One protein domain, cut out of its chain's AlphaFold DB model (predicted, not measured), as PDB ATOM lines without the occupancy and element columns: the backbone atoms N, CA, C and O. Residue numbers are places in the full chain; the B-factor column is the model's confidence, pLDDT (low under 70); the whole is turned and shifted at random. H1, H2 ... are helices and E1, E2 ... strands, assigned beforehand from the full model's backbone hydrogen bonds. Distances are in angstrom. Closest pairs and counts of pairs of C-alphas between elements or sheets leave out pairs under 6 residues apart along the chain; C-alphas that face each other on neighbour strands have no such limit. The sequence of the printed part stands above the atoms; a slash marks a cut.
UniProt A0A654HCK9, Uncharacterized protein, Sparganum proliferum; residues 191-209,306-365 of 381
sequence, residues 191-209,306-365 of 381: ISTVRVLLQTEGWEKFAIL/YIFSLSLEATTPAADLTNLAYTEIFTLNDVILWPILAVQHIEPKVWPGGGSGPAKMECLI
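Overview. This is residues 191 to 209 and 306 to 365 of the 381 residues of an uncharacterized protein of Sparganum proliferum (UniProt A0A654HCK9). Little of this domain is regular structure: a short ribbon of two strands, E1 and E2, runs between helix H1 near one end and the tiny helix H2 near the other, and long loops make up the rest. The printed part has 79 residues, with named elements in the order H1, E1, H2, E2; the class is mixed, and only 27 residues are in named elements. It is only just loose, close to compact, with a radius of gyration of the C-alphas of 14.0 A and spans of 39 by 27 by 23 A.

Along the chain. E2, residues 330 to 336, is 17.1 A long and ends at C-alpha 336 (169.531, 150.662, 98.732). E1 is residues 306 to 310, 13.3 A. H2 is residues 326 to 329, 5.0 A. H1, residues 191 to 201, 15.4 A, begins at C-alpha 191 (157.911, 155.073, 101.807).

Arrangement. E1 and E2 are antiparallel at 151 degrees, with N 307 and O 334, 2.8 A, within hydrogen-bond range. Residues 334 to 335 of E2 also pair antiparallel with residues 344 to 345. The closest C-alphas of H1 and E2, Thr 193 and Ile 336, are 7.4 A apart. H1 and H2 are apart. In H1 every O i to N i+4 pair is within range; H2 is too short for one.

Size, cuts and confidence. The C-alphas farthest apart, Asn 323 and Cys 363, span 42.6 A. Residues 210 to 305 are cut out, a gap of 19.0 A between C-alphas 209 and 306. E1 to H2 is a long link. Residues 209 and 361 to 365 have pLDDT under 70.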
ATOM      1  N   ILE A 191     158.116 155.065 100.351       83.75
ATOM      2  CA  ILE A 191     157.911 155.073 101.807       83.75
ATOM      3  C   ILE A 191     158.832 154.054 102.488       83.75
ATOM      4  O   ILE A 191     159.426 154.362 103.523       83.75
ATOM      5  N   SER A 192     158.961 152.856 101.917       86.69
ATOM      6  CA  SER A 192     159.825 151.799 102.457       86.69
ATOM      7  C   SER A 192     161.295 152.217 102.431       86.69
ATOM      8  O   SER A 192     161.984 152.099 103.443       86.69
ATOM      9  N   THR A 193     161.743 152.805 101.324       87.00
ATOM     10  CA  THR A 193     163.086 153.374 101.166       87.00
ATOM     11  C   THR A 193     163.369 154.454 102.203       87.00
ATOM     12  O   THR A 193     164.375 154.380 102.908       87.00
ATOM     13  N   VAL A 194     162.474 155.438 102.345       87.88
ATOM     14  CA  VAL A 194     162.636 156.517 103.331       87.88
ATOM     15  C   VAL A 194     162.691 155.939 104.743       87.88
ATOM     16  O   VAL A 194     163.549 156.330 105.527       87.88
ATOM     17  N   ARG A 195     161.839 154.962 105.072       87.75
ATOM     18  CA  ARG A 195     161.861 154.301 106.383       87.75
ATOM     19  C   ARG A 195     163.208 153.633 106.663       87.75
ATOM     20  O   ARG A 195     163.767 153.862 107.733       87.75
ATOM     21  N   VAL A 196     163.719 152.832 105.726       88.88
ATOM     22  CA  VAL A 196     165.009 152.134 105.870       88.88
ATOM     23  C   VAL A 196     166.156 153.133 106.032       88.88
ATOM     24  O   VAL A 196     167.008 152.954 106.904       88.88
ATOM     25  N   LEU A 197     166.141 154.226 105.265       88.75
ATOM     26  CA  LEU A 197     167.129 155.295 105.380       88.75
ATOM     27  C   LEU A 197     167.097 155.960 106.761       88.75
ATOM     28  O   LEU A 197     168.126 156.049 107.426       88.75
ATOM     29  N   LEU A 198     165.918 156.392 107.216       87.56
ATOM     30  CA  LEU A 198     165.750 157.074 108.504       87.56
ATOM     31  C   LEU A 198     166.153 156.185 109.687       87.56
ATOM     32  O   LEU A 198     166.800 156.660 110.619       87.56
ATOM     33  N   GLN A 199     165.802 154.897 109.634       86.56
ATOM     34  CA  GLN A 199     166.197 153.917 110.648       86.56
ATOM     35  C   GLN A 199     167.715 153.731 110.688       86.56
ATOM     36  O   GLN A 199     168.305 153.751 111.765       86.56
ATOM     37  N   THR A 200     168.352 153.606 109.522       86.62
ATOM     38  CA  THR A 200     169.812 153.451 109.429       86.62
ATOM     39  C   THR A 200     170.538 154.683 109.970       86.62
ATOM     40  O   THR A 200     171.517 154.558 110.702       86.62
ATOM     41  N   GLU A 201     170.043 155.881 109.662       84.88
ATOM     42  CA  GLU A 201     170.650 157.133 110.121       84.88
ATOM     43  C   GLU A 201     170.340 157.471 111.588       84.88
ATOM     44  O   GLU A 201     170.950 158.380 112.157       84.88
ATOM     45  N   GLY A 202     169.413 156.744 112.218       86.25
ATOM     46  CA  GLY A 202     168.972 156.993 113.587       86.25
ATOM     47  C   GLY A 202     168.166 158.286 113.741       86.25
ATOM     48  O   GLY A 202     168.265 158.953 114.774       86.25
ATOM     49  N   TRP A 203     167.401 158.680 112.718       86.56
ATOM     50  CA  TRP A 203     166.595 159.905 112.730       86.56
ATOM     51  C   TRP A 203     165.138 159.616 113.092       86.56
ATOM     52  O   TRP A 203     164.406 158.973 112.345       86.56
ATOM     53  N   GLU A 204     164.700 160.145 114.236       81.44
ATOM     54  CA  GLU A 204     163.320 159.992 114.719       81.44
ATOM     55  C   GLU A 204     162.392 161.103 114.208       81.44
ATOM     56  O   GLU A 204     161.221 160.877 113.908       81.44
ATOM     57  N   LYS A 205     162.920 162.328 114.112       80.75
ATOM     58  CA  LYS A 205     162.162 163.524 113.747       80.75
ATOM     59  C   LYS A 205     162.609 164.004 112.382       80.75
ATOM     60  O   LYS A 205     163.759 164.392 112.199       80.75
ATOM     61  N   PHE A 206     161.679 164.016 111.445       80.50
ATOM     62  CA  PHE A 206     161.909 164.476 110.088       80.50
ATOM     63  C   PHE A 206     160.667 165.203 109.584       80.50
ATOM     64  O   PHE A 206     159.549 164.958 110.038       80.50
ATOM     65  N   ALA A 207     160.876 166.108 108.637       77.12
ATOM     66  CA  ALA A 207     159.811 166.739 107.882       77.12
ATOM     67  C   ALA A 207     159.998 166.355 106.417       77.12
ATOM     68  O   ALA A 207     161.096 166.482 105.878       77.12
ATOM     69  N   ILE A 208     158.930 165.877 105.783       71.38
ATOM     70  CA  ILE A 208     158.921 165.654 104.340       71.38
ATOM     71  C   ILE A 208     158.353 166.916 103.708       71.38
ATOM     72  O   ILE A 208     157.178 167.232 103.892       71.38
ATOM     73  N   LEU A 209     159.191 167.625 102.961       68.00
ATOM     74  CA  LEU A 209     158.735 168.646 102.033       68.00
ATOM     75  C   LEU A 209     158.689 168.009 100.652       68.00
ATOM     76  O   LEU A 209     159.687 167.472 100.177       68.00
ATOM     77  N   TYR A 306     169.282 154.934  94.484       85.75
ATOM     78  CA  TYR A 306     170.518 155.691  94.615       85.75
ATOM     79  C   TYR A 306     170.209 157.029  95.289       85.75
ATOM     80  O   TYR A 306     169.307 157.751  94.860       85.75
ATOM     81  N   ILE A 307     170.923 157.338  96.367       86.12
ATOM     82  CA  ILE A 307     170.690 158.520  97.198       86.12
ATOM     83  C   ILE A 307     171.878 159.462  97.048       86.12
ATOM     84  O   ILE A 307     173.019 159.109  97.356       86.12
ATOM     85  N   PHE A 308     171.569 160.682  96.611       85.25
ATOM     86  CA  PHE A 308     172.546 161.726  96.337       85.25
ATOM     87  C   PHE A 308     172.463 162.855  97.354       85.25
ATOM     88  O   PHE A 308     171.367 163.293  97.714       85.25
ATOM     89  N   SER A 309     173.615 163.375  97.756       85.12
ATOM     90  CA  SER A 309     173.749 164.678  98.399       85.12
ATOM     91  C   SER A 309     174.292 165.691  97.405       85.12
ATOM     92  O   SER A 309     174.862 165.339  96.373       85.12
ATOM     93  N   LEU A 310     174.149 166.970  97.747       84.06
ATOM     94  CA  LEU A 310     174.931 168.007  97.090       84.06
ATOM     95  C   LEU A 310     176.411 167.821  97.440       84.06
ATOM     96  O   LEU A 310     176.746 167.432  98.565       84.06
ATOM     97  N   SER A 311     177.282 168.103  96.480       84.38
ATOM     98  CA  SER A 311     178.720 168.187  96.700       84.38
ATOM     99  C   SER A 311     179.051 169.404  97.569       84.38
ATOM    100  O   SER A 311     178.285 170.368  97.646       84.38
ATOM    101  N   LEU A 312     180.223 169.396  98.212       81.25
ATOM    102  CA  LEU A 312     180.652 170.545  99.012       81.25
ATOM    103  C   LEU A 312     180.700 171.824  98.167       81.25
ATOM    104  O   LEU A 312     180.221 172.864  98.615       81.25
ATOM    105  N   GLU A 313     181.224 171.725  96.945       82.44
ATOM    106  CA  GLU A 313     181.325 172.831  95.995       82.44
ATOM    107  C   GLU A 313     179.949 173.420  95.678       82.44
ATOM    108  O   GLU A 313     179.755 174.624  95.854       82.44
ATOM    109  N   ALA A 314     178.964 172.572  95.366       82.88
ATOM    110  CA  ALA A 314     177.589 172.987  95.088       82.88
ATOM    111  C   ALA A 314     176.857 173.579  96.305       82.88
ATOM    112  O   ALA A 314     175.896 174.327  96.143       82.88
ATOM    113  N   THR A 315     177.301 173.279  97.529       81.25
ATOM    114  CA  THR A 315     176.735 173.888  98.747       81.25
ATOM    115  C   THR A 315     177.334 175.253  99.097       81.25
ATOM    116  O   THR A 315     176.891 175.877 100.066       81.25
ATOM    117  N   THR A 316     178.332 175.744  98.352       80.44
ATOM    118  CA  THR A 316     178.933 177.053  98.635       80.44
ATOM    119  C   THR A 316     178.066 178.204  98.101       80.44
ATOM    120  O   THR A 316     177.540 178.115  96.996       80.44
ATOM    121  N   PRO A 317     177.941 179.340  98.821       78.19
ATOM    122  CA  PRO A 317     177.151 180.485  98.347       78.19
ATOM    123  C   PRO A 317     177.644 181.111  97.034       78.19
ATOM    124  O   PRO A 317     176.911 181.868  96.408       78.19
ATOM    125  N   ALA A 318     178.896 180.842  96.655       79.94
ATOM    126  CA  ALA A 318     179.516 181.337  95.429       79.94
ATOM    127  C   ALA A 318     179.399 180.350  94.253       79.94
ATOM    128  O   ALA A 318     179.876 180.665  93.165       79.94
ATOM    129  N   ALA A 319     178.810 179.168  94.467       79.88
ATOM    130  CA  ALA A 319     178.677 178.152  93.436       79.88
ATOM    131  C   ALA A 319     177.742 178.624  92.323       79.88
ATOM    132  O   ALA A 319     176.566 178.915  92.557       79.88
ATOM    133  N   ASP A 320     178.253 178.644  91.097       82.44
ATOM    134  CA  ASP A 320     177.426 178.820  89.912       82.44
ATOM    135  C   ASP A 320     176.931 177.457  89.423       82.44
ATOM    136  O   ASP A 320     177.542 176.807  88.573       82.44
ATOM    137  N   LEU A 321     175.796 177.027  89.975       77.19
ATOM    138  CA  LEU A 321     175.176 175.741  89.648       77.19
ATOM    139  C   LEU A 321     174.786 175.609  88.167       77.19
ATOM    140  O   LEU A 321     174.517 174.499  87.721       77.19
ATOM    141  N   THR A 322     174.735 176.707  87.403       73.75
ATOM    142  CA  THR A 322     174.364 176.661  85.977       73.75
ATOM    143  C   THR A 322     175.495 176.174  85.077       73.75
ATOM    144  O   THR A 322     175.226 175.673  83.987       73.75
ATOM    145  N   ASN A 323     176.742 176.285  85.541       76.31
ATOM    146  CA  ASN A 323     177.938 175.909  84.787       76.31
ATOM    147  C   ASN A 323     178.578 174.598  85.268       76.31
ATOM    148  O   ASN A 323     179.492 174.101  84.611       76.31
ATOM    149  N   LEU A 324     178.109 174.040  86.387       71.50
ATOM    150  CA  LEU A 324     178.606 172.776  86.922       71.50
ATOM    151  C   LEU A 324     177.945 171.582  86.228       71.50
ATOM    152  O   LEU A 324     176.733 171.551  85.998       71.50
ATOM    153  N   ALA A 325     178.738 170.555  85.942       72.88
ATOM    154  CA  ALA A 325     178.235 169.263  85.512       72.88
ATOM    155  C   ALA A 325     177.496 168.564  86.663       72.88
ATOM    156  O   ALA A 325     177.819 168.726  87.838       72.88
ATOM    157  N   TYR A 326     176.538 167.691  86.344       71.81
ATOM    158  CA  TYR A 326     175.791 166.947  87.367       71.81
ATOM    159  C   TYR A 326     176.682 166.149  88.327       71.81
ATOM    160  O   TYR A 326     176.385 166.088  89.515       71.81
ATOM    161  N   THR A 327     177.788 165.585  87.835       73.44
ATOM    162  CA  THR A 327     178.777 164.864  88.656       73.44
ATOM    163  C   THR A 327     179.555 165.774  89.607       73.44
ATOM    164  O   THR A 327     180.150 165.289  90.561       73.44
ATOM    165  N   GLU A 328     179.572 167.079  89.342       79.06
ATOM    166  CA  GLU A 328     180.171 168.100  90.207       79.06
ATOM    167  C   GLU A 328     179.144 168.635  91.214       79.06
ATOM    168  O   GLU A 328     179.519 169.094  92.288       79.06
ATOM    169  N   ILE A 329     177.845 168.546  90.902       79.56
ATOM    170  CA  ILE A 329     176.760 168.998  91.784       79.56
ATOM    171  C   ILE A 329     176.345 167.912  92.777       79.56
ATOM    172  O   ILE A 329     176.089 168.219  93.941       79.56
ATOM    173  N   PHE A 330     176.261 166.657  92.336       83.81
ATOM    174  CA  PHE A 330     175.709 165.553  93.118       83.81
ATOM    175  C   PHE A 330     176.749 164.478  93.400       83.81
ATOM    176  O   PHE A 330     177.495 164.053  92.521       83.81
ATOM    177  N   THR A 331     176.732 163.986  94.633       84.50
ATOM    178  CA  THR A 331     177.599 162.910  95.108       84.50
ATOM    179  C   THR A 331     176.739 161.717  95.503       84.50
ATOM    180  O   THR A 331     175.764 161.886  96.230       84.50
ATOM    181  N   LEU A 332     177.069 160.516  95.017       86.12
ATOM    182  CA  LEU A 332     176.386 159.285  95.426       86.12
ATOM    183  C   LEU A 332     176.853 158.898  96.829       86.12
ATOM    184  O   LEU A 332     177.981 158.443  96.991       86.12
ATOM    185  N   ASN A 333     175.991 159.034  97.834       88.69
ATOM    186  CA  ASN A 333     176.366 158.684  99.205       88.69
ATOM    187  C   ASN A 333     175.889 157.300  99.584       88.69
ATOM    188  O   ASN A 333     176.649 156.554 100.189       88.69
ATOM    189  N   ASP A 334     174.653 156.953  99.221       90.25
ATOM    190  CA  ASP A 334     174.065 155.687  99.626       90.25
ATOM    191  C   ASP A 334     173.359 154.977  98.480       90.25
ATOM    192  O   ASP A 334     172.803 155.595  97.569       90.25
ATOM    193  N   VAL A 335     173.315 153.654  98.588       90.56
ATOM    194  CA  VAL A 335     172.537 152.784  97.711       90.56
ATOM    195  C   VAL A 335     171.679 151.855  98.557       90.56
ATOM    196  O   VAL A 335     172.145 151.282  99.540       90.56
ATOM    197  N   ILE A 336     170.420 151.677  98.172       89.31
ATOM    198  CA  ILE A 336     169.531 150.662  98.732       89.31
ATOM    199  C   ILE A 336     169.146 149.731  97.589       89.31
ATOM    200  O   ILE A 336     168.320 150.079  96.747       89.31
ATOM    201  N   LEU A 337     169.789 148.566  97.549       89.81
ATOM    202  CA  LEU A 337     169.493 147.546  96.549       89.81
ATOM    203  C   LEU A 337     168.182 146.839  96.878       89.81
ATOM    204  O   LEU A 337     167.816 146.713  98.051       89.81
ATOM    205  N   TRP A 338     167.499 146.338  95.855       84.75
ATOM    206  CA  TRP A 338     166.372 145.438  96.056       84.75
ATOM    207  C   TRP A 338     166.828 144.066  96.603       84.75
ATOM    208  O   TRP A 338     167.817 143.514  96.117       84.75
ATOM    209  N   PRO A 339     166.099 143.456  97.562       88.00
ATOM    210  CA  PRO A 339     164.965 144.015  98.303       88.00
ATOM    211  C   PRO A 339     165.397 145.132  99.264       88.00
ATOM    212  O   PRO A 339     166.432 145.018  99.914       88.00
ATOM    213  N   ILE A 340     164.566 146.180  99.377       85.88
ATOM    214  CA  ILE A 340     164.810 147.412 100.159       85.88
ATOM    215  C   ILE A 340     164.903 147.097 101.663       85.88
ATOM    216  O   ILE A 340     163.941 147.259 102.415       85.88
ATOM    217  N   LEU A 341     166.059 146.593 102.095       85.44
ATOM    218  CA  LEU A 341     166.291 146.086 103.451       85.44
ATOM    219  C   LEU A 341     167.394 146.841 104.190       85.44
ATOM    220  O   LEU A 341     167.311 146.993 105.405       85.44
ATOM    221  N   ALA A 342     168.432 147.281 103.481       88.88
ATOM    222  CA  ALA A 342     169.608 147.879 104.096       88.88
ATOM    223  C   ALA A 342     170.230 148.953 103.205       88.88
ATOM    224  O   ALA A 342     170.285 148.812 101.983       88.88
ATOM    225  N   VAL A 343     170.733 150.003 103.851       90.50
ATOM    226  CA  VAL A 343     171.503 151.067 103.210       90.50
ATOM    227  C   VAL A 343     172.960 150.634 103.087       90.50
ATOM    228  O   VAL A 343     173.565 150.164 104.051       90.50
ATOM    229  N   GLN A 344     173.528 150.811 101.901       91.12
ATOM    230  CA  GLN A 344     174.949 150.659 101.623       91.12
ATOM    231  C   GLN A 344     175.566 152.045 101.481       91.12
ATOM    232  O   GLN A 344     175.240 152.773 100.546       91.12
ATOM    233  N   HIS A 345     176.454 152.400 102.404       90.12
ATOM    234  CA  HIS A 345     177.186 153.661 102.349       90.12
ATOM    235  C   HIS A 345     178.337 153.549 101.340       90.12
ATOM    236  O   HIS A 345     179.233 152.720 101.505       90.12
ATOM    237  N   ILE A 346     178.294 154.376 100.298       89.12
ATOM    238  CA  ILE A 346     179.310 154.495  99.248       89.12
ATOM    239  C   ILE A 346     180.297 155.603  99.610       89.12
ATOM    240  O   ILE A 346     181.501 155.359  99.680       89.12
ATOM    241  N   GLU A 347     179.785 156.800  99.902       85.44
ATOM    242  CA  GLU A 347     180.590 157.961 100.281       85.44
ATOM    243  C   GLU A 347     179.986 158.697 101.484       85.44
ATOM    244  O   GLU A 347     178.761 158.750 101.633       85.44
ATOM    245  N   PRO A 348     180.815 159.309 102.351       83.94
ATOM    246  CA  PRO A 348     180.319 160.106 103.466       83.94
ATOM    247  C   PRO A 348     179.400 161.240 102.992       83.94
ATOM    248  O   PRO A 348     179.738 161.978 102.068       83.94
ATOM    249  N   LYS A 349     178.255 161.421 103.661       84.31
ATOM    250  CA  LYS A 349     177.363 162.564 103.409       84.31
ATOM    251  C   LYS A 349     178.047 163.873 103.775       84.31
ATOM    252  O   LYS A 349     178.467 164.060 104.918       84.31
ATOM    253  N   VAL A 350     178.081 164.798 102.822       81.25
ATOM    254  CA  VAL A 350     178.509 166.175 103.055       81.25
ATOM    255  C   VAL A 350     177.286 167.005 103.413       81.25
ATOM    256  O   VAL A 350     176.327 167.093 102.647       81.25
ATOM    257  N   TRP A 351     177.310 167.621 104.591       82.12
ATOM    258  CA  TRP A 351     176.239 168.514 105.015       82.12
ATOM    259  C   TRP A 351     176.520 169.951 104.580       82.12
ATOM    260  O   TRP A 351     177.677 170.386 104.630       82.12
ATOM    261  N   PRO A 352     175.477 170.721 104.220       74.75
ATOM    262  CA  PRO A 352     175.628 172.133 103.894       74.75
ATOM    263  C   PRO A 352     176.398 172.888 104.984       74.75
ATOM    264  O   PRO A 352     176.140 172.716 106.178       74.75
ATOM    265  N   GLY A 353     177.369 173.707 104.571       73.81
ATOM    266  CA  GLY A 353     178.218 174.474 105.489       73.81
ATOM    267  C   GLY A 353     179.246 173.647 106.276       73.81
ATOM    268  O   GLY A 353     179.811 174.162 107.236       73.81
ATOM    269  N   GLY A 354     179.485 172.383 105.904       74.69
ATOM    270  CA  GLY A 354     180.468 171.514 106.562       74.69
ATOM    271  C   GLY A 354     180.031 170.996 107.939       74.69
ATOM    272  O   GLY A 354     180.874 170.631 108.756       74.69
ATOM    273  N   GLY A 355     178.725 170.997 108.222       77.12
ATOM    274  CA  GLY A 355     178.181 170.512 109.490       77.12
ATOM    275  C   GLY A 355     178.330 168.997 109.695       77.12
ATOM    276  O   GLY A 355     178.564 168.231 108.764       77.12
ATOM    277  N   SER A 356     178.121 168.540 110.932       80.81
ATOM    278  CA  SER A 356     178.072 167.107 111.280       80.81
ATOM    279  C   SER A 356     176.740 166.429 110.927       80.81
ATOM    280  O   SER A 356     176.583 165.229 111.137       80.81
ATOM    281  N   GLY A 357     175.774 167.201 110.426       83.31
ATOM    282  CA  GLY A 357     174.413 166.749 110.166       83.31
ATOM    283  C   GLY A 357     173.504 166.752 111.399       83.31
ATOM    284  O   GLY A 357     173.895 167.235 112.466       83.31
ATOM    285  N   PRO A 358     172.267 166.245 111.249       82.81
ATOM    286  CA  PRO A 358     171.303 166.132 112.337       82.81
ATOM    287  C   PRO A 358     171.807 165.219 113.459       82.81
ATOM    288  O   PRO A 358     172.526 164.249 113.214       82.81
ATOM    289  N   ALA A 359     171.376 165.499 114.691       82.12
ATOM    290  CA  ALA A 359     171.632 164.617 115.825       82.12
ATOM    291  C   ALA A 359     171.046 163.218 115.565       82.12
ATOM    292  O   ALA A 359     169.919 163.086 115.081       82.12
ATOM    293  N   LYS A 360     171.820 162.184 115.900       79.94
ATOM    294  CA  LYS A 360     171.450 160.779 115.714       79.94
ATOM    295  C   LYS A 360     171.031 160.161 117.040       79.94
ATOM    296  O   LYS A 360     171.638 160.437 118.073       79.94
ATOM    297  N   MET A 361     170.025 159.299 117.002       69.69
ATOM    298  CA  MET A 361     169.616 158.485 118.139       69.69
ATOM    299  C   MET A 361     170.114 157.055 117.919       69.69
ATOM    300  O   MET A 361     169.568 156.315 117.103       69.69
ATOM    301  N   GLU A 362     171.160 156.661 118.653       62.44
ATOM    302  CA  GLU A 362     171.841 155.364 118.473       62.44
ATOM    303  C   GLU A 362     170.903 154.155 118.661       62.44
ATOM    304  O   GLU A 362     171.121 153.095 118.086       62.44
ATOM    305  N   CYS A 363     169.805 154.330 119.400       60.34
ATOM    306  CA  CYS A 363     168.829 153.285 119.721       60.34
ATOM    307  C   CYS A 363     167.912 152.879 118.556       60.34
ATOM    308  O   CYS A 363     167.212 151.873 118.658       60.34
ATOM    309  N   LEU A 364     167.872 153.665 117.478       56.31
ATOM    310  CA  LEU A 364     167.107 153.348 116.265       56.31
ATOM    311  C   LEU A 364     167.922 152.520 115.259       56.31
ATOM    312  O   LEU A 364     167.354 151.989 114.304       56.31
ATOM    313  N   ILE A 365     169.231 152.380 115.492       52.56
ATOM    314  CA  ILE A 365     170.144 151.630 114.635       52.56
ATOM    315  C   ILE A 365     169.901 150.136 114.869       52.56
ATOM    316  O   ILE A 365     170.007 149.629 115.987       52.56
TER     317      ILE A 365